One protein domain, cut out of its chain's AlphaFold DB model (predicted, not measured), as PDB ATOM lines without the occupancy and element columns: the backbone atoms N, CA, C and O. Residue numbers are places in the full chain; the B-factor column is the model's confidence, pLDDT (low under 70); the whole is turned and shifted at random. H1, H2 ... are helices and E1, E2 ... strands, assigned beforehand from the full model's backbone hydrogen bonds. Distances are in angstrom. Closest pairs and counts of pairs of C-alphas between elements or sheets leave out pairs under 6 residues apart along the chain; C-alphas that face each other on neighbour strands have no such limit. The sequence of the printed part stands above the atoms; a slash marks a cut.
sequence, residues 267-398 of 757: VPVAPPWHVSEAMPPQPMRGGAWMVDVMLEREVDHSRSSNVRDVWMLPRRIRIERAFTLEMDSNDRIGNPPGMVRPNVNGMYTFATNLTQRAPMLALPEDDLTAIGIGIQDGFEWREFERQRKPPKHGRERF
ATOM      1  N   VAL A 267      -6.853 -27.465  13.666       87.88
ATOM      2  CA  VAL A 267      -5.724 -26.546  13.852       87.88
ATOM      3  C   VAL A 267      -5.728 -26.015  15.291       87.88
ATOM      4  O   VAL A 267      -6.712 -25.391  15.705       87.88
ATOM      5  N   PRO A 268      -4.654 -26.224  16.074       86.81
ATOM      6  CA  PRO A 268      -4.573 -25.691  17.420       86.81
ATOM      7  C   PRO A 268      -4.292 -24.190  17.328       86.81
ATOM      8  O   PRO A 268      -3.231 -23.755  16.887       86.81
ATOM      9  N   VAL A 269      -5.268 -23.377  17.721       82.38
ATOM     10  CA  VAL A 269      -5.137 -21.920  17.692       82.38
ATOM     11  C   VAL A 269      -4.658 -21.436  19.055       82.38
ATOM     12  O   VAL A 269      -5.403 -21.491  20.033       82.38
ATOM     13  N   ALA A 270      -3.431 -20.919  19.115       83.19
ATOM     14  CA  ALA A 270      -2.955 -20.183  20.279       83.19
ATOM     15  C   ALA A 270      -3.455 -18.724  20.189       83.19
ATOM     16  O   ALA A 270      -3.147 -18.039  19.206       83.19
ATOM     17  N   PRO A 271      -4.262 -18.230  21.147       81.56
ATOM     18  CA  PRO A 271      -4.667 -16.830  21.147       81.56
ATOM     19  C   PRO A 271      -3.452 -15.930  21.436       81.56
ATOM     20  O   PRO A 271      -2.568 -16.339  22.194       81.56
ATOM     21  N   PRO A 272      -3.414 -14.694  20.901       78.25
ATOM     22  CA  PRO A 272      -2.400 -13.714  21.274       78.25
ATOM     23  C   PRO A 272      -2.350 -13.529  22.794       78.25
ATOM     24  O   PRO A 272      -3.386 -13.551  23.466       78.25
ATOM     25  N   TRP A 273      -1.166 -13.314  23.351       76.06
ATOM     26  CA  TRP A 273      -0.974 -13.282  24.801       76.06
ATOM     27  C   TRP A 273      -1.782 -12.168  25.477       76.06
ATOM     28  O   TRP A 273      -2.387 -12.368  26.529       76.06
ATOM     29  N   HIS A 274      -1.910 -11.000  24.846       70.88
ATOM     30  CA  HIS A 274      -2.727  -9.919  25.411       70.88
ATOM     31  C   HIS A 274      -4.222 -10.278  25.524       70.88
ATOM     32  O   HIS A 274      -4.959  -9.622  26.267       70.88
ATOM     33  N   VAL A 275      -4.673 -11.296  24.786       74.81
ATOM     34  CA  VAL A 275      -6.024 -11.852  24.854       74.81
ATOM     35  C   VAL A 275      -6.143 -12.913  25.949       74.81
ATOM     36  O   VAL A 275      -7.167 -12.949  26.633       74.81
ATOM     37  N   SER A 276      -5.121 -13.755  26.137       75.44
ATOM     38  CA  SER A 276      -5.118 -14.790  27.179       75.44
ATOM     39  C   SER A 276      -4.987 -14.208  28.591       75.44
ATOM     40  O   SER A 276      -5.645 -14.688  29.509       75.44
ATOM     41  N   GLU A 277      -4.206 -13.140  28.762       71.75
ATOM     42  CA  GLU A 277      -3.940 -12.501  30.060       71.75
ATOM     43  C   GLU A 277      -5.099 -11.651  30.593       71.75
ATOM     44  O   GLU A 277      -5.299 -11.526  31.798       71.75
ATOM     45  N   ALA A 278      -5.835 -10.997  29.694       69.62
ATOM     46  CA  ALA A 278      -6.856 -10.018  30.048       69.62
ATOM     47  C   ALA A 278      -8.089 -10.214  29.167       69.62
ATOM     48  O   ALA A 278      -8.388  -9.403  28.286       69.62
ATOM     49  N   MET A 279      -8.797 -11.321  29.405       69.62
ATOM     50  CA  MET A 279      -9.961 -11.685  28.610       69.62
ATOM     51  C   MET A 279     -11.016 -10.558  28.653       69.62
ATOM     52  O   MET A 279     -11.513 -10.227  29.733       69.62
ATOM     53  N   PRO A 280     -11.398  -9.968  27.502       66.00
ATOM     54  CA  PRO A 280     -12.392  -8.902  27.468       66.00
ATOM     55  C   PRO A 280     -13.749  -9.371  28.009       66.00
ATOM     56  O   PRO A 280     -14.078 -10.563  27.905       66.00
ATOM     57  N   PRO A 281     -14.616  -8.447  28.461       70.44
ATOM     58  CA  PRO A 281     -16.052  -8.707  28.527       70.44
ATOM     59  C   PRO A 281     -16.551  -9.268  27.188       70.44
ATOM     60  O   PRO A 281     -16.109  -8.805  26.139       70.44
ATOM     61  N   GLN A 282     -17.465 -10.246  27.202       71.69
ATOM     62  CA  GLN A 282     -17.901 -10.976  25.996       71.69
ATOM     63  C   GLN A 282     -18.208 -10.070  24.777       71.69
ATOM     64  O   GLN A 282     -17.719 -10.376  23.691       71.69
ATOM     65  N   PRO A 283     -18.911  -8.928  24.913       67.88
ATOM     66  CA  PRO A 283     -19.178  -8.028  23.786       67.88
ATOM     67  C   PRO A 283     -17.925  -7.368  23.174       67.88
ATOM     68  O   PRO A 283     -17.936  -7.006  22.003       67.88
ATOM     69  N   MET A 284     -16.841  -7.215  23.942       66.88
ATOM     70  CA  MET A 284     -15.560  -6.644  23.496       66.88
ATOM     71  C   MET A 284     -14.561  -7.712  23.022       66.88
ATOM     72  O   MET A 284     -13.415  -7.386  22.725       66.88
ATOM     73  N   ARG A 285     -14.973  -8.988  22.951       71.25
ATOM     74  CA  ARG A 285     -14.166 -10.088  22.386       71.25
ATOM     75  C   ARG A 285     -14.183 -10.122  20.856       71.25
ATOM     76  O   ARG A 285     -13.624 -11.042  20.269       71.25
ATOM     77  N   GLY A 286     -14.830  -9.143  20.221       68.75
ATOM     78  CA  GLY A 286     -14.792  -8.970  18.774       68.75
ATOM     79  C   GLY A 286     -13.384  -8.630  18.281       68.75
ATOM     80  O   GLY A 286     -12.613  -7.966  18.972       68.75
ATOM     81  N   GLY A 287     -13.068  -9.088  17.074       73.50
ATOM     82  CA  GLY A 287     -11.756  -8.942  16.446       73.50
ATOM     83  C   GLY A 287     -11.274 -10.270  15.877       73.50
ATOM     84  O   GLY A 287     -11.853 -11.311  16.169       73.50
ATOM     85  N   ALA A 288     -10.234 -10.229  15.053       78.81
ATOM     86  CA  ALA A 288      -9.592 -11.417  14.512       78.81
ATOM     87  C   ALA A 288      -8.071 -11.271  14.600       78.81
ATOM     88  O   ALA A 288      -7.552 -10.153  14.597       78.81
ATOM     89  N   TRP A 289      -7.363 -12.392  14.659       80.06
ATOM     90  CA  TRP A 289      -5.913 -12.455  14.488       80.06
ATOM     91  C   TRP A 289      -5.565 -13.458  13.396       80.06
ATOM     92  O   TRP A 289      -6.370 -14.320  13.045       80.06
ATOM     93  N   MET A 290      -4.363 -13.320  12.844       84.88
ATOM     94  CA  MET A 290      -3.847 -14.265  11.863       84.88
ATOM     95  C   MET A 290      -3.162 -15.425  12.585       84.88
ATOM     96  O   MET A 290      -2.422 -15.207  13.542       84.88
ATOM     97  N   VAL A 291      -3.397 -16.641  12.109       87.62
ATOM     98  CA  VAL A 291      -2.684 -17.852  12.511       87.62
ATOM     99  C   VAL A 291      -1.822 -18.273  11.339       87.62
ATOM    100  O   VAL A 291      -2.355 -18.532  10.262       87.62
ATOM    101  N   ASP A 292      -0.510 -18.318  11.551       90.31
ATOM    102  CA  ASP A 292       0.442 -18.912  10.618       90.31
ATOM    103  C   ASP A 292       0.606 -20.399  10.951       90.31
ATOM    104  O   ASP A 292       0.921 -20.755  12.087       90.31
ATOM    105  N   VAL A 293       0.392 -21.270   9.967       91.44
ATOM    106  CA  VAL A 293       0.499 -22.722  10.117       91.44
ATOM    107  C   VAL A 293       1.683 -23.236   9.313       91.44
ATOM    108  O   VAL A 293       1.733 -23.109   8.086       91.44
ATOM    109  N   MET A 294       2.623 -23.852  10.024       91.75
ATOM    110  CA  MET A 294       3.698 -24.648   9.446       91.75
ATOM    111  C   MET A 294       3.233 -26.105   9.373       91.75
ATOM    112  O   MET A 294       2.851 -26.679  10.391       91.75
ATOM    113  N   LEU A 295       3.224 -26.677   8.171       91.12
ATOM    114  CA  LEU A 295       2.726 -28.029   7.909       91.12
ATOM    115  C   LEU A 295       3.881 -28.898   7.424       91.12
ATOM    116  O   LEU A 295       4.421 -28.631   6.354       91.12
ATOM    117  N   GLU A 296       4.252 -29.924   8.183       91.06
ATOM    118  CA  GLU A 296       5.189 -30.949   7.709       91.06
ATOM    119  C   GLU A 296       4.543 -31.792   6.603       91.06
ATOM    120  O   GLU A 296       3.332 -32.039   6.618       91.06
ATOM    121  N   ARG A 297       5.342 -32.209   5.621       88.62
ATOM    122  CA  ARG A 297       4.877 -33.043   4.511       88.62
ATOM    123  C   ARG A 297       4.850 -34.513   4.923       88.62
ATOM    124  O   ARG A 297       5.756 -34.997   5.590       88.62
ATOM    125  N   GLU A 298       3.797 -35.213   4.503       83.31
ATOM    126  CA  GLU A 298       3.698 -36.670   4.654       83.31
ATOM    127  C   GLU A 298       4.524 -37.383   3.576       83.31
ATOM    128  O   GLU A 298       5.347 -38.237   3.892       83.31
ATOM    129  N   VAL A 299       4.351 -36.979   2.312       82.94
ATOM    130  CA  VAL A 299       5.241 -37.362   1.210       82.94
ATOM    131  C   VAL A 299       6.420 -36.401   1.216       82.94
ATOM    132  O   VAL A 299       6.330 -35.285   0.704       82.94
ATOM    133  N   ASP A 300       7.499 -36.816   1.864       82.06
ATOM    134  CA  ASP A 300       8.695 -36.006   2.028       82.06
ATOM    135  C   ASP A 300       9.721 -36.314   0.934       82.06
ATOM    136  O   ASP A 300      10.078 -37.467   0.706       82.06
ATOM    137  N   HIS A 301      10.199 -35.264   0.265       88.06
ATOM    138  CA  HIS A 301      11.290 -35.359  -0.710       88.06
ATOM    139  C   HIS A 301      12.597 -34.801  -0.128       88.06
ATOM    140  O   HIS A 301      13.510 -34.488  -0.885       88.06
ATOM    141  N   SER A 302      12.692 -34.627   1.194       86.88
ATOM    142  CA  SER A 302      13.874 -34.110   1.881       86.88
ATOM    143  C   SER A 302      15.140 -34.893   1.537       86.88
ATOM    144  O   SER A 302      15.154 -36.111   1.373       86.88
ATOM    145  N   ARG A 303      16.267 -34.177   1.479       82.00
ATOM    146  CA  ARG A 303      17.596 -34.786   1.292       82.00
ATOM    147  C   ARG A 303      18.111 -35.521   2.519       82.00
ATOM    148  O   ARG A 303      19.140 -36.187   2.439       82.00
ATOM    149  N   SER A 304      17.521 -35.269   3.677       82.38
ATOM    150  CA  SER A 304      18.046 -35.720   4.956       82.38
ATOM    151  C   SER A 304      16.974 -36.520   5.666       82.38
ATOM    152  O   SER A 304      15.903 -36.002   5.947       82.38
ATOM    153  N   SER A 305      17.288 -37.766   6.010       78.94
ATOM    154  CA  SER A 305      16.350 -38.686   6.664       78.94
ATOM    155  C   SER A 305      15.850 -38.202   8.031       78.94
ATOM    156  O   SER A 305      14.827 -38.670   8.520       78.94
ATOM    157  N   ASN A 306      16.563 -37.265   8.661       82.94
ATOM    158  CA  ASN A 306      16.223 -36.685   9.958       82.94
ATOM    159  C   ASN A 306      15.561 -35.297   9.873       82.94
ATOM    160  O   ASN A 306      15.366 -34.663  10.910       82.94
ATOM    161  N   VAL A 307      15.263 -34.798   8.672       86.00
ATOM    162  CA  VAL A 307      14.623 -33.495   8.458       86.00
ATOM    163  C   VAL A 307      13.415 -33.707   7.569       86.00
ATOM    164  O   VAL A 307      13.580 -34.213   6.468       86.00
ATOM    165  N   ARG A 308      12.237 -33.277   8.024       88.12
ATOM    166  CA  ARG A 308      11.038 -33.261   7.186       88.12
ATOM    167  C   ARG A 308      10.885 -31.932   6.480       88.12
ATOM    168  O   ARG A 308      10.933 -30.886   7.134       88.12
ATOM    169  N   ASP A 309      10.651 -31.969   5.174       91.00
ATOM    170  CA  ASP A 309      10.251 -30.766   4.459       91.00
ATOM    171  C   ASP A 309       8.879 -30.290   4.949       91.00
ATOM    172  O   ASP A 309       7.981 -31.064   5.296       91.00
ATOM    173  N   VAL A 310       8.694 -28.975   4.919       92.00
ATOM    174  CA  VAL A 310       7.404 -28.340   5.192       92.00
ATOM    175  C   VAL A 310       6.737 -27.917   3.888       92.00
ATOM    176  O   VAL A 310       7.397 -27.654   2.880       92.00
ATOM    177  N   TRP A 311       5.413 -27.807   3.888       93.06
ATOM    178  CA  TRP A 311       4.672 -27.162   2.810       93.06
ATOM    179  C   TRP A 311       4.995 -25.665   2.785       93.06
ATOM    180  O   TRP A 311       4.383 -24.873   3.499       93.06
ATOM    181  N   MET A 312       5.941 -25.264   1.932       94.81
ATOM    182  CA  MET A 312       6.146 -23.855   1.595       94.81
ATOM    183  C   MET A 312       5.310 -23.489   0.377       94.81
ATOM    184  O   MET A 312       5.633 -23.829  -0.764       94.81
ATOM    185  N   LEU A 313       4.205 -22.801   0.638       94.69
ATOM    186  CA  LEU A 313       3.177 -22.478  -0.334       94.69
ATOM    187  C   LEU A 313       3.573 -21.254  -1.178       94.69
ATOM    188  O   LEU A 313       3.780 -20.157  -0.644       94.69
ATOM    189  N   PRO A 314       3.642 -21.384  -2.511       92.88
ATOM    190  CA  PRO A 314       4.011 -20.290  -3.395       92.88
ATOM    191  C   PRO A 314       2.910 -19.236  -3.527       92.88
ATOM    192  O   PRO A 314       1.742 -19.525  -3.784       92.88
ATOM    193  N   ARG A 315       3.315 -17.962  -3.507       86.44
ATOM    194  CA  ARG A 315       2.396 -16.814  -3.624       86.44
ATOM    195  C   ARG A 315       1.808 -16.598  -5.023       86.44
ATOM    196  O   ARG A 315       0.853 -15.837  -5.145       86.44
ATOM    197  N   ARG A 316       2.373 -17.190  -6.083       86.12
ATOM    198  CA  ARG A 316       1.966 -16.894  -7.473       86.12
ATOM    199  C   ARG A 316       0.987 -17.885  -8.084       86.12
ATOM    200  O   ARG A 316       0.006 -17.453  -8.679       86.12
ATOM    201  N   ILE A 317       1.239 -19.184  -7.949       88.00
ATOM    202  CA  ILE A 317       0.350 -20.242  -8.465       88.00
ATOM    203  C   ILE A 317      -0.798 -20.558  -7.488       88.00
ATOM    204  O   ILE A 317      -1.783 -21.169  -7.872       88.00
ATOM    205  N   ARG A 318      -0.713 -20.054  -6.248       85.50
ATOM    206  CA  ARG A 318      -1.804 -20.034  -5.265       85.50
ATOM    207  C   ARG A 318      -2.347 -21.417  -4.876       85.50
ATOM    208  O   ARG A 318      -3.555 -21.597  -4.717       85.50
ATOM    209  N   ILE A 319      -1.456 -22.397  -4.698       91.69
ATOM    210  CA  ILE A 319      -1.865 -23.753  -4.299       91.69
ATOM    211  C   ILE A 319      -2.478 -23.808  -2.894       91.69
ATOM    212  O   ILE A 319      -3.007 -24.849  -2.523       91.69
ATOM    213  N   GLU A 320      -2.438 -22.730  -2.093       90.50
ATOM    214  CA  GLU A 320      -3.060 -22.733  -0.761       90.50
ATOM    215  C   GLU A 320      -4.553 -23.073  -0.823       90.50
ATOM    216  O   GLU A 320      -5.129 -23.517   0.156       90.50
ATOM    217  N   ARG A 321      -5.181 -22.899  -1.986       87.06
ATOM    218  CA  ARG A 321      -6.587 -23.232  -2.214       87.06
ATOM    219  C   ARG A 321      -6.857 -24.736  -2.294       87.06
ATOM    220  O   ARG A 321      -8.004 -25.138  -2.146       87.06
ATOM    221  N   ALA A 322      -5.824 -25.552  -2.492       91.38
ATOM    222  CA  ALA A 322      -5.918 -27.005  -2.390       91.38
ATOM    223  C   ALA A 322      -6.091 -27.485  -0.940       91.38
ATOM    224  O   ALA A 322      -6.490 -28.623  -0.705       91.38
ATOM    225  N   PHE A 323      -5.810 -26.612   0.027       91.88
ATOM    226  CA  PHE A 323      -6.006 -26.863   1.442       91.88
ATOM    227  C   PHE A 323      -7.365 -26.282   1.832       91.88
ATOM    228  O   PHE A 323      -7.611 -25.080   1.708       91.88
ATOM    229  N   THR A 324      -8.279 -27.140   2.273       89.56
ATOM    230  CA  THR A 324      -9.647 -26.713   2.589       89.56
ATOM    231  C   THR A 324      -9.746 -26.395   4.071       89.56
ATOM    232  O   THR A 324      -9.498 -27.258   4.902       89.56
ATOM    233  N   LEU A 325     -10.099 -25.154   4.412       88.12
ATOM    234  CA  LEU A 325     -10.326 -24.734   5.794       88.12
ATOM    235  C   LEU A 325     -11.828 -24.652   6.073       88.12
ATOM    236  O   LEU A 325     -12.508 -23.752   5.576       88.12
ATOM    237  N   GLU A 326     -12.331 -25.560   6.896       87.50
ATOM    238  CA  GLU A 326     -13.692 -25.520   7.413       87.50
ATOM    239  C   GLU A 326     -13.720 -24.725   8.720       87.50
ATOM    240  O   GLU A 326     -12.987 -25.002   9.672       87.50
ATOM    241  N   MET A 327     -14.583 -23.712   8.761       80.69
ATOM    242  CA  MET A 327     -14.805 -22.883   9.942       80.69
ATOM    243  C   MET A 327     -16.303 -22.760  10.195       80.69
ATOM    244  O   MET A 327     -17.073 -22.595   9.248       80.69
ATOM    245  N   ASP A 328     -16.711 -22.776  11.466       72.81
ATOM    246  CA  ASP A 328     -18.103 -22.533  11.853       72.81
ATOM    247  C   ASP A 328     -18.512 -21.106  11.435       72.81
ATOM    248  O   ASP A 328     -18.191 -20.111  12.088       72.81
ATOM    249  N   SER A 329     -19.225 -20.989  10.313       58.28
ATOM    250  CA  SER A 329     -19.549 -19.717   9.652       58.28
ATOM    251  C   SER A 329     -20.734 -18.968  10.274       58.28
ATOM    252  O   SER A 329     -21.345 -18.122   9.620       58.28
ATOM    253  N   ASN A 330     -21.112 -19.280  11.518       55.66
ATOM    254  CA  ASN A 330     -22.289 -18.677  12.154       55.66
ATOM    255  C   ASN A 330     -22.101 -17.195  12.524       55.66
ATOM    256  O   ASN A 330     -23.087 -16.510  12.812       55.66
ATOM    257  N   ASP A 331     -20.878 -16.664  12.442       52.09
ATOM    258  CA  ASP A 331     -20.614 -15.236  12.607       52.09
ATOM    259  C   ASP A 331     -21.059 -14.446  11.363       52.09
ATOM    260  O   ASP A 331     -20.284 -14.098  10.475       52.09
ATOM    261  N   ARG A 332     -22.349 -14.087  11.336       45.78
ATOM    262  CA  ARG A 332     -22.965 -13.149  10.372       45.78
ATOM    263  C   ARG A 332     -22.394 -11.722  10.445       45.78
ATOM    264  O   ARG A 332     -22.779 -10.862   9.653       45.78
ATOM    265  N   ILE A 333     -21.510 -11.437  11.400       46.75
ATOM    266  CA  ILE A 333     -20.995 -10.097  11.675       46.75
ATOM    267  C   ILE A 333     -19.612  -9.946  11.042       46.75
ATOM    268  O   ILE A 333     -18.591 -10.150  11.683       46.75
ATOM    269  N   GLY A 334     -19.589  -9.548   9.770       47.44
ATOM    270  CA  GLY A 334     -18.528  -8.690   9.235       47.44
ATOM    271  C   GLY A 334     -17.083  -9.203   9.262       47.44
ATOM    272  O   GLY A 334     -16.194  -8.389   9.028       47.44
ATOM    273  N   ASN A 335     -16.817 -10.491   9.472       48.19
ATOM    274  CA  ASN A 335     -15.504 -11.076   9.207       48.19
ATOM    275  C   ASN A 335     -15.534 -11.715   7.815       48.19
ATOM    276  O   ASN A 335     -16.442 -12.498   7.537       48.19
ATOM    277  N   PRO A 336     -14.621 -11.349   6.894       50.25
ATOM    278  CA  PRO A 336     -14.558 -12.029   5.609       50.25
ATOM    279  C   PRO A 336     -14.328 -13.531   5.860       50.25
ATOM    280  O   PRO A 336     -13.487 -13.881   6.693       50.25
ATOM    281  N   PRO A 337     -15.088 -14.419   5.200       52.03
ATOM    282  CA  PRO A 337     -14.969 -15.856   5.405       52.03
ATOM    283  C   PRO A 337     -13.540 -16.301   5.103       52.03
ATOM    284  O   PRO A 337     -13.030 -15.973   4.033       52.03
ATOM    285  N   GLY A 338     -12.920 -17.024   6.042       58.06
ATOM    286  CA  GLY A 338     -11.733 -17.869   5.843       58.06
ATOM    287  C   GLY A 338     -10.771 -17.414   4.766       58.06
ATOM    288  O   GLY A 338     -10.484 -18.177   3.846       58.06
ATOM    289  N   MET A 339     -10.320 -16.158   4.830       69.69
ATOM    290  CA  MET A 339      -9.333 -15.671   3.879       69.69
ATOM    291  C   MET A 339      -8.001 -16.321   4.212       69.69
ATOM    292  O   MET A 339      -7.276 -15.896   5.109       69.69
ATOM    293  N   VAL A 340      -7.730 -17.382   3.471       82.56
ATOM    294  CA  VAL A 340      -6.484 -18.121   3.488       82.56
ATOM    295  C   VAL A 340      -5.501 -17.445   2.538       82.56
ATOM    296  O   VAL A 340      -5.868 -17.025   1.434       82.56
ATOM    297  N   ARG A 341      -4.244 -17.335   2.959       85.75
ATOM    298  CA  ARG A 341      -3.144 -16.860   2.119       85.75
ATOM    299  C   ARG A 341      -1.815 -17.480   2.546       85.75
ATOM    300  O   ARG A 341      -1.630 -17.720   3.734       85.75
ATOM    301  N   PRO A 342      -0.858 -17.643   1.627       89.19
ATOM    302  CA  PRO A 342       0.535 -17.835   1.995       89.19
ATOM    303  C   PRO A 342       1.132 -16.527   2.539       89.19
ATOM    304  O   PRO A 342       0.944 -15.458   1.942       89.19
ATOM    305  N   ASN A 343       1.868 -16.585   3.650       85.81
ATOM    306  CA  ASN A 343       2.677 -15.449   4.100       85.81
ATOM    307  C   ASN A 343       4.009 -15.342   3.323       85.81
ATOM    308  O   ASN A 343       4.224 -16.019   2.317       85.81
ATOM    309  N   VAL A 344       4.902 -14.440   3.744       78.88
ATOM    310  CA  VAL A 344       6.185 -14.203   3.053       78.88
ATOM    311  C   VAL A 344       7.112 -15.424   3.060       78.88
ATOM    312  O   VAL A 344       7.855 -15.603   2.100       78.88
ATOM    313  N   ASN A 345       6.999 -16.282   4.077       83.44
ATOM    314  CA  ASN A 345       7.765 -17.520   4.229       83.44
ATOM    315  C   ASN A 345       7.030 -18.737   3.637       83.44
ATOM    316  O   ASN A 345       7.451 -19.869   3.838       83.44
ATOM    317  N   GLY A 346       5.900 -18.524   2.953       89.25
ATOM    318  CA  GLY A 346       5.098 -19.601   2.375       89.25
ATOM    319  C   GLY A 346       4.279 -20.406   3.388       89.25
ATOM    320  O   GLY A 346       3.759 -21.454   3.026       89.25
ATOM    321  N   MET A 347       4.124 -19.947   4.633       91.62
ATOM    322  CA  MET A 347       3.263 -20.637   5.604       91.62
ATOM    323  C   MET A 347       1.788 -20.420   5.275       91.62
ATOM    324  O   MET A 347       1.410 -19.361   4.766       91.62
ATOM    325  N   TYR A 348       0.956 -21.412   5.588       92.19
ATOM    326  CA  TYR A 348      -0.488 -21.336   5.407       92.19
ATOM    327  C   TYR A 348      -1.102 -20.435   6.478       92.19
ATOM    328  O   TYR A 348      -1.076 -20.770   7.658       92.19
ATOM    329  N   THR A 349      -1.665 -19.296   6.084       90.50
ATOM    330  CA  THR A 349      -2.143 -18.284   7.031       90.50
ATOM    331  C   THR A 349      -3.635 -18.037   6.875       90.50
ATOM    332  O   THR A 349      -4.112 -17.788   5.767       90.50
ATOM    333  N   PHE A 350      -4.377 -18.002   7.979       88.81
ATOM    334  CA  PHE A 350      -5.801 -17.643   7.988       88.81
ATOM    335  C   PHE A 350      -6.165 -16.773   9.193       88.81
ATOM    336  O   PHE A 350      -5.432 -16.718  10.175       88.81
ATOM    337  N   ALA A 351      -7.289 -16.061   9.106       85.69
ATOM    338  CA  ALA A 351      -7.810 -15.260  10.211       85.69
ATOM    339  C   ALA A 351      -8.762 -16.087  11.088       85.69
ATOM    340  O   ALA A 351      -9.619 -16.794  10.558       85.69
ATOM    341  N   THR A 352      -8.651 -15.954  12.408       84.56
ATOM    342  CA  THR A 352      -9.548 -16.573  13.396       84.56
ATOM    343  C   THR A 352      -9.894 -15.598  14.519       84.56
ATOM    344  O   THR A 352      -9.331 -14.503  14.584       84.56
ATOM    345  N   ASN A 353     -10.823 -15.963  15.399       81.12
ATOM    346  CA  ASN A 353     -11.238 -15.142  16.531       81.12
ATOM    347  C   ASN A 353     -11.526 -15.968  17.801       81.12
ATOM    348  O   ASN A 353     -11.457 -17.192  17.805       81.12
ATOM    349  N   LEU A 354     -11.857 -15.284  18.904       78.19
ATOM    350  CA  LEU A 354     -12.124 -15.921  20.202       78.19
ATOM    351  C   LEU A 354     -13.428 -16.721  20.263       78.19
ATOM    352  O   LEU A 354     -13.593 -17.537  21.167       78.19
ATOM    353  N   THR A 355     -14.389 -16.411  19.397       75.88
ATOM    354  CA  THR A 355     -15.726 -17.020  19.398       75.88
ATOM    355  C   THR A 355     -15.826 -18.205  18.446       75.88
ATOM    356  O   THR A 355     -16.751 -19.007  18.571       75.88
ATOM    357  N   GLN A 356     -14.876 -18.340  17.525       77.38
ATOM    358  CA  GLN A 356     -14.792 -19.428  16.568       77.38
ATOM    359  C   GLN A 356     -14.270 -20.702  17.227       77.38
ATOM    360  O   GLN A 356     -13.372 -20.686  18.069       77.38
ATOM    361  N   ARG A 357     -14.845 -21.837  16.819       80.25
ATOM    362  CA  ARG A 357     -14.271 -23.145  17.134       80.25
ATOM    363  C   ARG A 357     -12.949 -23.328  16.396       80.25
ATOM    364  O   ARG A 357     -12.709 -22.679  15.378       80.25
ATOM    365  N   ALA A 358     -12.117 -24.234  16.910       83.12
ATOM    366  CA  ALA A 358     -10.895 -24.640  16.230       83.12
ATOM    367  C   ALA A 358     -11.234 -25.070  14.789       83.12
ATOM    368  O   ALA A 358     -12.135 -25.896  14.608       83.12
ATOM    369  N   PRO A 359     -10.584 -24.481  13.775       88.44
ATOM    370  CA  PRO A 359     -10.925 -24.757  12.393       88.44
ATOM    371  C   PRO A 359     -10.363 -26.115  11.972       88.44
ATOM    372  O   PRO A 359      -9.317 -26.548  12.465       88.44
ATOM    373  N   MET A 360     -11.052 -26.777  11.048       90.06
ATOM    374  CA  MET A 360     -10.607 -28.042  10.470       90.06
ATOM    375  C   MET A 360      -9.912 -27.762   9.140       90.06
ATOM    376  O   MET A 360     -10.486 -27.144   8.249       90.06
ATOM    377  N   LEU A 361      -8.669 -28.200   9.004       91.12
ATOM    378  CA  LEU A 361      -7.871 -28.092   7.793       91.12
ATOM    379  C   LEU A 361      -7.801 -29.456   7.109       91.12
ATOM    380  O   LEU A 361      -7.334 -30.418   7.714       91.12
ATOM    381  N   ALA A 362      -8.224 -29.540   5.853       91.62
ATOM    382  CA  ALA A 362      -8.038 -30.712   5.010       91.62
ATOM    383  C   ALA A 362      -6.858 -30.503   4.051       91.62
ATOM    384  O   ALA A 362      -6.798 -29.495   3.340       91.62
ATOM    385  N   LEU A 363      -5.930 -31.459   4.030       92.38
ATOM    386  CA  LEU A 363      -4.753 -31.464   3.162       92.38
ATOM    387  C   LEU A 363      -5.087 -32.030   1.762       92.38
ATOM    388  O   LEU A 363      -5.983 -32.884   1.636       92.38
ATOM    389  N   PRO A 364      -4.375 -31.593   0.704       92.69
ATOM    390  CA  PRO A 364      -4.462 -32.226  -0.614       92.69
ATOM    391  C   PRO A 364      -4.035 -33.702  -0.560       92.69
ATOM    392  O   PRO A 364      -3.396 -34.133   0.395       92.69
ATOM    393  N   GLU A 365      -4.421 -34.484  -1.571       90.12
ATOM    394  CA  GLU A 365      -4.043 -35.909  -1.672       90.12
ATOM    395  C   GLU A 365      -2.551 -36.086  -1.904       90.12
ATOM    396  O   GLU A 365      -1.912 -36.914  -1.266       90.12
ATOM    397  N   ASP A 366      -2.016 -35.287  -2.816       91.31
ATOM    398  CA  ASP A 366      -0.637 -35.338  -3.256       91.31
ATOM    399  C   ASP A 366      -0.214 -33.985  -3.854       91.31
ATOM    400  O   ASP A 366      -1.006 -33.038  -3.989       91.31
ATOM    401  N   ASP A 367       1.064 -33.902  -4.228       93.56
ATOM    402  CA  ASP A 367       1.656 -32.734  -4.881       93.56
ATOM    403  C   ASP A 367       0.923 -32.385  -6.195       93.56
ATOM    404  O   ASP A 367       0.722 -31.209  -6.515       93.56
ATOM    405  N   LEU A 368       0.471 -33.407  -6.935       93.88
ATOM    406  CA  LEU A 368      -0.201 -33.272  -8.232       93.88
ATOM    407  C   LEU A 368      -1.547 -32.576  -8.109       93.88
ATOM    408  O   LEU A 368      -1.851 -31.665  -8.879       93.88
ATOM    409  N   THR A 369      -2.339 -32.983  -7.126       93.81
ATOM    410  CA  THR A 369      -3.646 -32.407  -6.826       93.81
ATOM    411  C   THR A 369      -3.484 -30.960  -6.386       93.81
ATOM    412  O   THR A 369      -4.197 -30.083  -6.877       93.81
ATOM    413  N   ALA A 370      -2.505 -30.676  -5.520       94.50
ATOM    414  CA  ALA A 370      -2.243 -29.322  -5.047       94.50
ATOM    415  C   ALA A 370      -1.848 -28.368  -6.187       94.50
ATOM    416  O   ALA A 370      -2.424 -27.285  -6.337       94.50
ATOM    417  N   ILE A 371      -0.891 -28.784  -7.021       95.81
ATOM    418  CA  ILE A 371      -0.425 -28.009  -8.177       95.81
ATOM    419  C   ILE A 371      -1.531 -27.895  -9.231       95.81
ATOM    420  O   ILE A 371      -1.766 -26.803  -9.750       95.81
ATOM    421  N   GLY A 372      -2.255 -28.982  -9.505       94.94
ATOM    422  CA  GLY A 372      -3.376 -29.021 -10.442       94.94
ATOM    423  C   GLY A 372      -4.473 -28.023 -10.079       94.94
ATOM    424  O   GLY A 372      -4.891 -27.248 -10.938       94.94
ATOM    425  N   ILE A 373      -4.871 -27.954  -8.804       92.25
ATOM    426  CA  ILE A 373      -5.825 -26.946  -8.316       92.25
ATOM    427  C   ILE A 373      -5.280 -25.532  -8.551       92.25
ATOM    428  O   ILE A 373      -5.988 -24.699  -9.109       92.25
ATOM    429  N   GLY A 374      -4.014 -25.257  -8.219       90.94
ATOM    430  CA  GLY A 374      -3.406 -23.939  -8.460       90.94
ATOM    431  C   GLY A 374      -3.367 -23.525  -9.940       90.94
ATOM    432  O   GLY A 374      -3.524 -22.348 -10.271       90.94
ATOM    433  N   ILE A 375      -3.198 -24.490 -10.850       92.69
ATOM    434  CA  ILE A 375      -3.220 -24.273 -12.307       92.69
ATOM    435  C   ILE A 375      -4.636 -24.050 -12.834       92.69
ATOM    436  O   ILE A 375      -4.788 -23.333 -13.823       92.69
ATOM    437  N   GLN A 376      -5.639 -24.686 -12.225       90.69
ATOM    438  CA  GLN A 376      -7.011 -24.736 -12.738       90.69
ATOM    439  C   GLN A 376      -7.953 -23.706 -12.109       90.69
ATOM    440  O   GLN A 376      -9.039 -23.454 -12.633       90.69
ATOM    441  N   ASP A 377      -7.567 -23.105 -10.986       79.69
ATOM    442  CA  ASP A 377      -8.449 -22.218 -10.243       79.69
ATOM    443  C   ASP A 377      -8.641 -20.875 -10.966       79.69
ATOM    444  O   ASP A 377      -7.772 -20.002 -10.945       79.69
ATOM    445  N   GLY A 378      -9.793 -20.747 -11.636       67.69
ATOM    446  CA  GLY A 378     -10.046 -19.874 -12.788       67.69
ATOM    447  C   GLY A 378      -9.537 -18.431 -12.721       67.69
ATOM    448  O   GLY A 378      -9.197 -17.880 -13.771       67.69
ATOM    449  N   PHE A 379      -9.417 -17.836 -11.530       67.38
ATOM    450  CA  PHE A 379      -8.836 -16.506 -11.343       67.38
ATOM    451  C   PHE A 379      -7.805 -16.443 -10.210       67.38
ATOM    452  O   PHE A 379      -7.982 -16.983  -9.113       67.38
ATOM    453  N   GLU A 380      -6.748 -15.662 -10.451       66.00
ATOM    454  CA  GLU A 380      -5.645 -15.426  -9.509       66.00
ATOM    455  C   GLU A 380      -6.101 -14.896  -8.136       66.00
ATOM    456  O   GLU A 380      -5.535 -15.262  -7.101       66.00
ATOM    457  N   TRP A 381      -7.163 -14.091  -8.107       65.75
ATOM    458  CA  TRP A 381      -7.721 -13.495  -6.896       65.75
ATOM    459  C   TRP A 381      -9.195 -13.860  -6.765       65.75
ATOM    460  O   TRP A 381      -9.922 -13.851  -7.756       65.75
ATOM    461  N   ARG A 382      -9.633 -14.166  -5.537       58.72
ATOM    462  CA  ARG A 382     -11.066 -14.228  -5.235       58.72
ATOM    463  C   ARG A 382     -11.673 -12.845  -5.451       58.72
ATOM    464  O   ARG A 382     -10.982 -11.838  -5.297       58.72
ATOM    465  N   GLU A 383     -12.957 -12.807  -5.782       52.97
ATOM    466  CA  GLU A 383     -13.706 -11.559  -5.879       52.97
ATOM    467  C   GLU A 383     -13.592 -10.796  -4.552       52.97
ATOM    468  O   GLU A 383     -14.125 -11.201  -3.517       52.97
ATOM    469  N   PHE A 384     -12.831  -9.703  -4.563       51.94
ATOM    470  CA  PHE A 384     -12.757  -8.786  -3.439       51.94
ATOM    471  C   PHE A 384     -14.017  -7.937  -3.449       51.94
ATOM    472  O   PHE A 384     -13.937  -6.801  -3.890       51.94
ATOM    473  N   GLU A 385     -15.180  -8.420  -3.008       50.09
ATOM    474  CA  GLU A 385     -16.312  -7.496  -2.928       50.09
ATOM    475  C   GLU A 385     -17.345  -7.788  -1.845       50.09
ATOM    476  O   GLU A 385     -18.046  -8.794  -1.839       50.09
ATOM    477  N   ARG A 386     -17.474  -6.807  -0.938       44.16
ATOM    478  CA  ARG A 386     -18.633  -6.660  -0.059       44.16
ATOM    479  C   ARG A 386     -19.840  -6.055  -0.782       44.16
ATOM    480  O   ARG A 386     -20.934  -6.352  -0.327       44.16
ATOM    481  N   GLN A 387     -19.683  -5.225  -1.836       44.19
ATOM    482  CA  GLN A 387     -20.802  -4.449  -2.432       44.19
ATOM    483  C   GLN A 387     -20.619  -3.890  -3.875       44.19
ATOM    484  O   GLN A 387     -21.230  -2.879  -4.221       44.19
ATOM    485  N   ARG A 388     -19.819  -4.478  -4.764       43.03
ATOM    486  CA  ARG A 388     -19.736  -4.022  -6.172       43.03
ATOM    487  C   ARG A 388     -19.952  -5.205  -7.128       43.03
ATOM    488  O   ARG A 388     -20.159  -6.332  -6.687       43.03
ATOM    489  N   LYS A 389     -20.117  -4.901  -8.421       47.34
ATOM    490  CA  LYS A 389     -20.297  -5.918  -9.468       47.34
ATOM    491  C   LYS A 389     -18.960  -6.632  -9.673       47.34
ATOM    492  O   LYS A 389     -17.971  -5.915  -9.822       47.34
ATOM    493  N   PRO A 390     -18.962  -7.969  -9.830       47.16
ATOM    494  CA  PRO A 390     -17.747  -8.771  -9.875       47.16
ATOM    495  C   PRO A 390     -16.736  -8.168 -10.862       47.16
ATOM    496  O   PRO A 390     -17.093  -7.907 -12.023       47.16
ATOM    497  N   PRO A 391     -15.493  -7.890 -10.433       47.12
ATOM    498  CA  PRO A 391     -14.493  -7.324 -11.321       47.12
ATOM    499  C   PRO A 391     -14.168  -8.332 -12.430       47.12
ATOM    500  O   PRO A 391     -13.718  -9.443 -12.170       47.12
ATOM    501  N   LYS A 392     -14.336  -7.928 -13.695       50.28
ATOM    502  CA  LYS A 392     -14.078  -8.749 -14.898       50.28
ATOM    503  C   LYS A 392     -12.587  -9.068 -15.166       50.28
ATOM    504  O   LYS A 392     -12.234  -9.347 -16.310       50.28
ATOM    505  N   HIS A 393     -11.676  -8.925 -14.199       52.44
ATOM    506  CA  HIS A 393     -10.267  -8.612 -14.513       52.44
ATOM    507  C   HIS A 393      -9.191  -9.429 -13.775       52.44
ATOM    508  O   HIS A 393      -8.051  -8.981 -13.672       52.44
ATOM    509  N   GLY A 394      -9.493 -10.642 -13.308       60.69
ATOM    510  CA  GLY A 394      -8.427 -11.613 -13.030       60.69
ATOM    511  C   GLY A 394      -7.846 -12.167 -14.339       60.69
ATOM    512  O   GLY A 394      -8.580 -12.323 -15.313       60.69
ATOM    513  N   ARG A 395      -6.544 -12.478 -14.384       71.88
ATOM    514  CA  ARG A 395      -5.989 -13.244 -15.514       71.88
ATOM    515  C   ARG A 395      -6.569 -14.654 -15.490       71.88
ATOM    516  O   ARG A 395      -6.605 -15.280 -14.432       71.88
ATOM    517  N   GLU A 396      -6.999 -15.128 -16.652       82.06
ATOM    518  CA  GLU A 396      -7.509 -16.486 -16.801       82.06
ATOM    519  C   GLU A 396      -6.396 -17.507 -16.575       82.06
ATOM    520  O   GLU A 396      -5.329 -17.439 -17.195       82.06
ATOM    521  N   ARG A 397      -6.673 -18.492 -15.726       88.81
ATOM    522  CA  ARG A 397      -5.850 -19.694 -15.597       88.81
ATOM    523  C   ARG A 397      -6.180 -20.713 -16.696       88.81
ATOM    524  O   ARG A 397      -6.984 -20.442 -17.592       88.81
ATOM    525  N   PHE A 398      -5.523 -21.868 -16.695       92.31
ATOM    526  CA  PHE A 398      -5.991 -22.985 -17.519       92.31
ATOM    527  C   PHE A 398      -7.286 -23.528 -16.909       92.31
ATOM    528  O   PHE A 398      -7.468 -23.449 -15.706       92.31
TER     529      PHE A 398
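What this domain is: This is residues 267 to 398 of the 757 residues of an uncharacterized protein of Devosia sp. Root105 (UniProt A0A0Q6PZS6). This flat domain has little regular structure: two small antiparallel sheets, E1-E3 and E2-E4, lie among long loops, with H2 packed on H3 at one end. Of 132 printed residues, 35 are in named elements, mixed, in the order H1 E1 H2 E2 E3 E4 H3. It is only just loose, close to compact, with radius of gyration of the C-alphas 17.1 A and spans 49 by 48 by 23 A.

How they stand to each other: Look first at E1, residues 289 to 293, antiparallel to E3, residues 348 to 352; N 291 and O 350 are within hydrogen-bond range, 2.8 A. E2, residues 324 to 326, is antiparallel to E4, residues 360 to 362, with N 326 and O 360 at 2.8 A. H2, residues 319 to 322, touches H3, residues 367 to 376; their closest C-alphas, Ile 319 and Gly 374, are 4.4 A apart. In H3 and H1, residues 273 to 277, every O i to N i+4 pair is within range.

Where its parts are: Find H1 beginning at C-alpha 273 (-0.974, -13.282, 24.801); H3, 14.2 A long, ends at C-alpha 376 (-7.011, -24.736, -12.738).

The domain as a whole: The printed part has no cut; E1 to H2 is a long link. In this model 34 residues, among them 378 to 394, have pLDDT under 70.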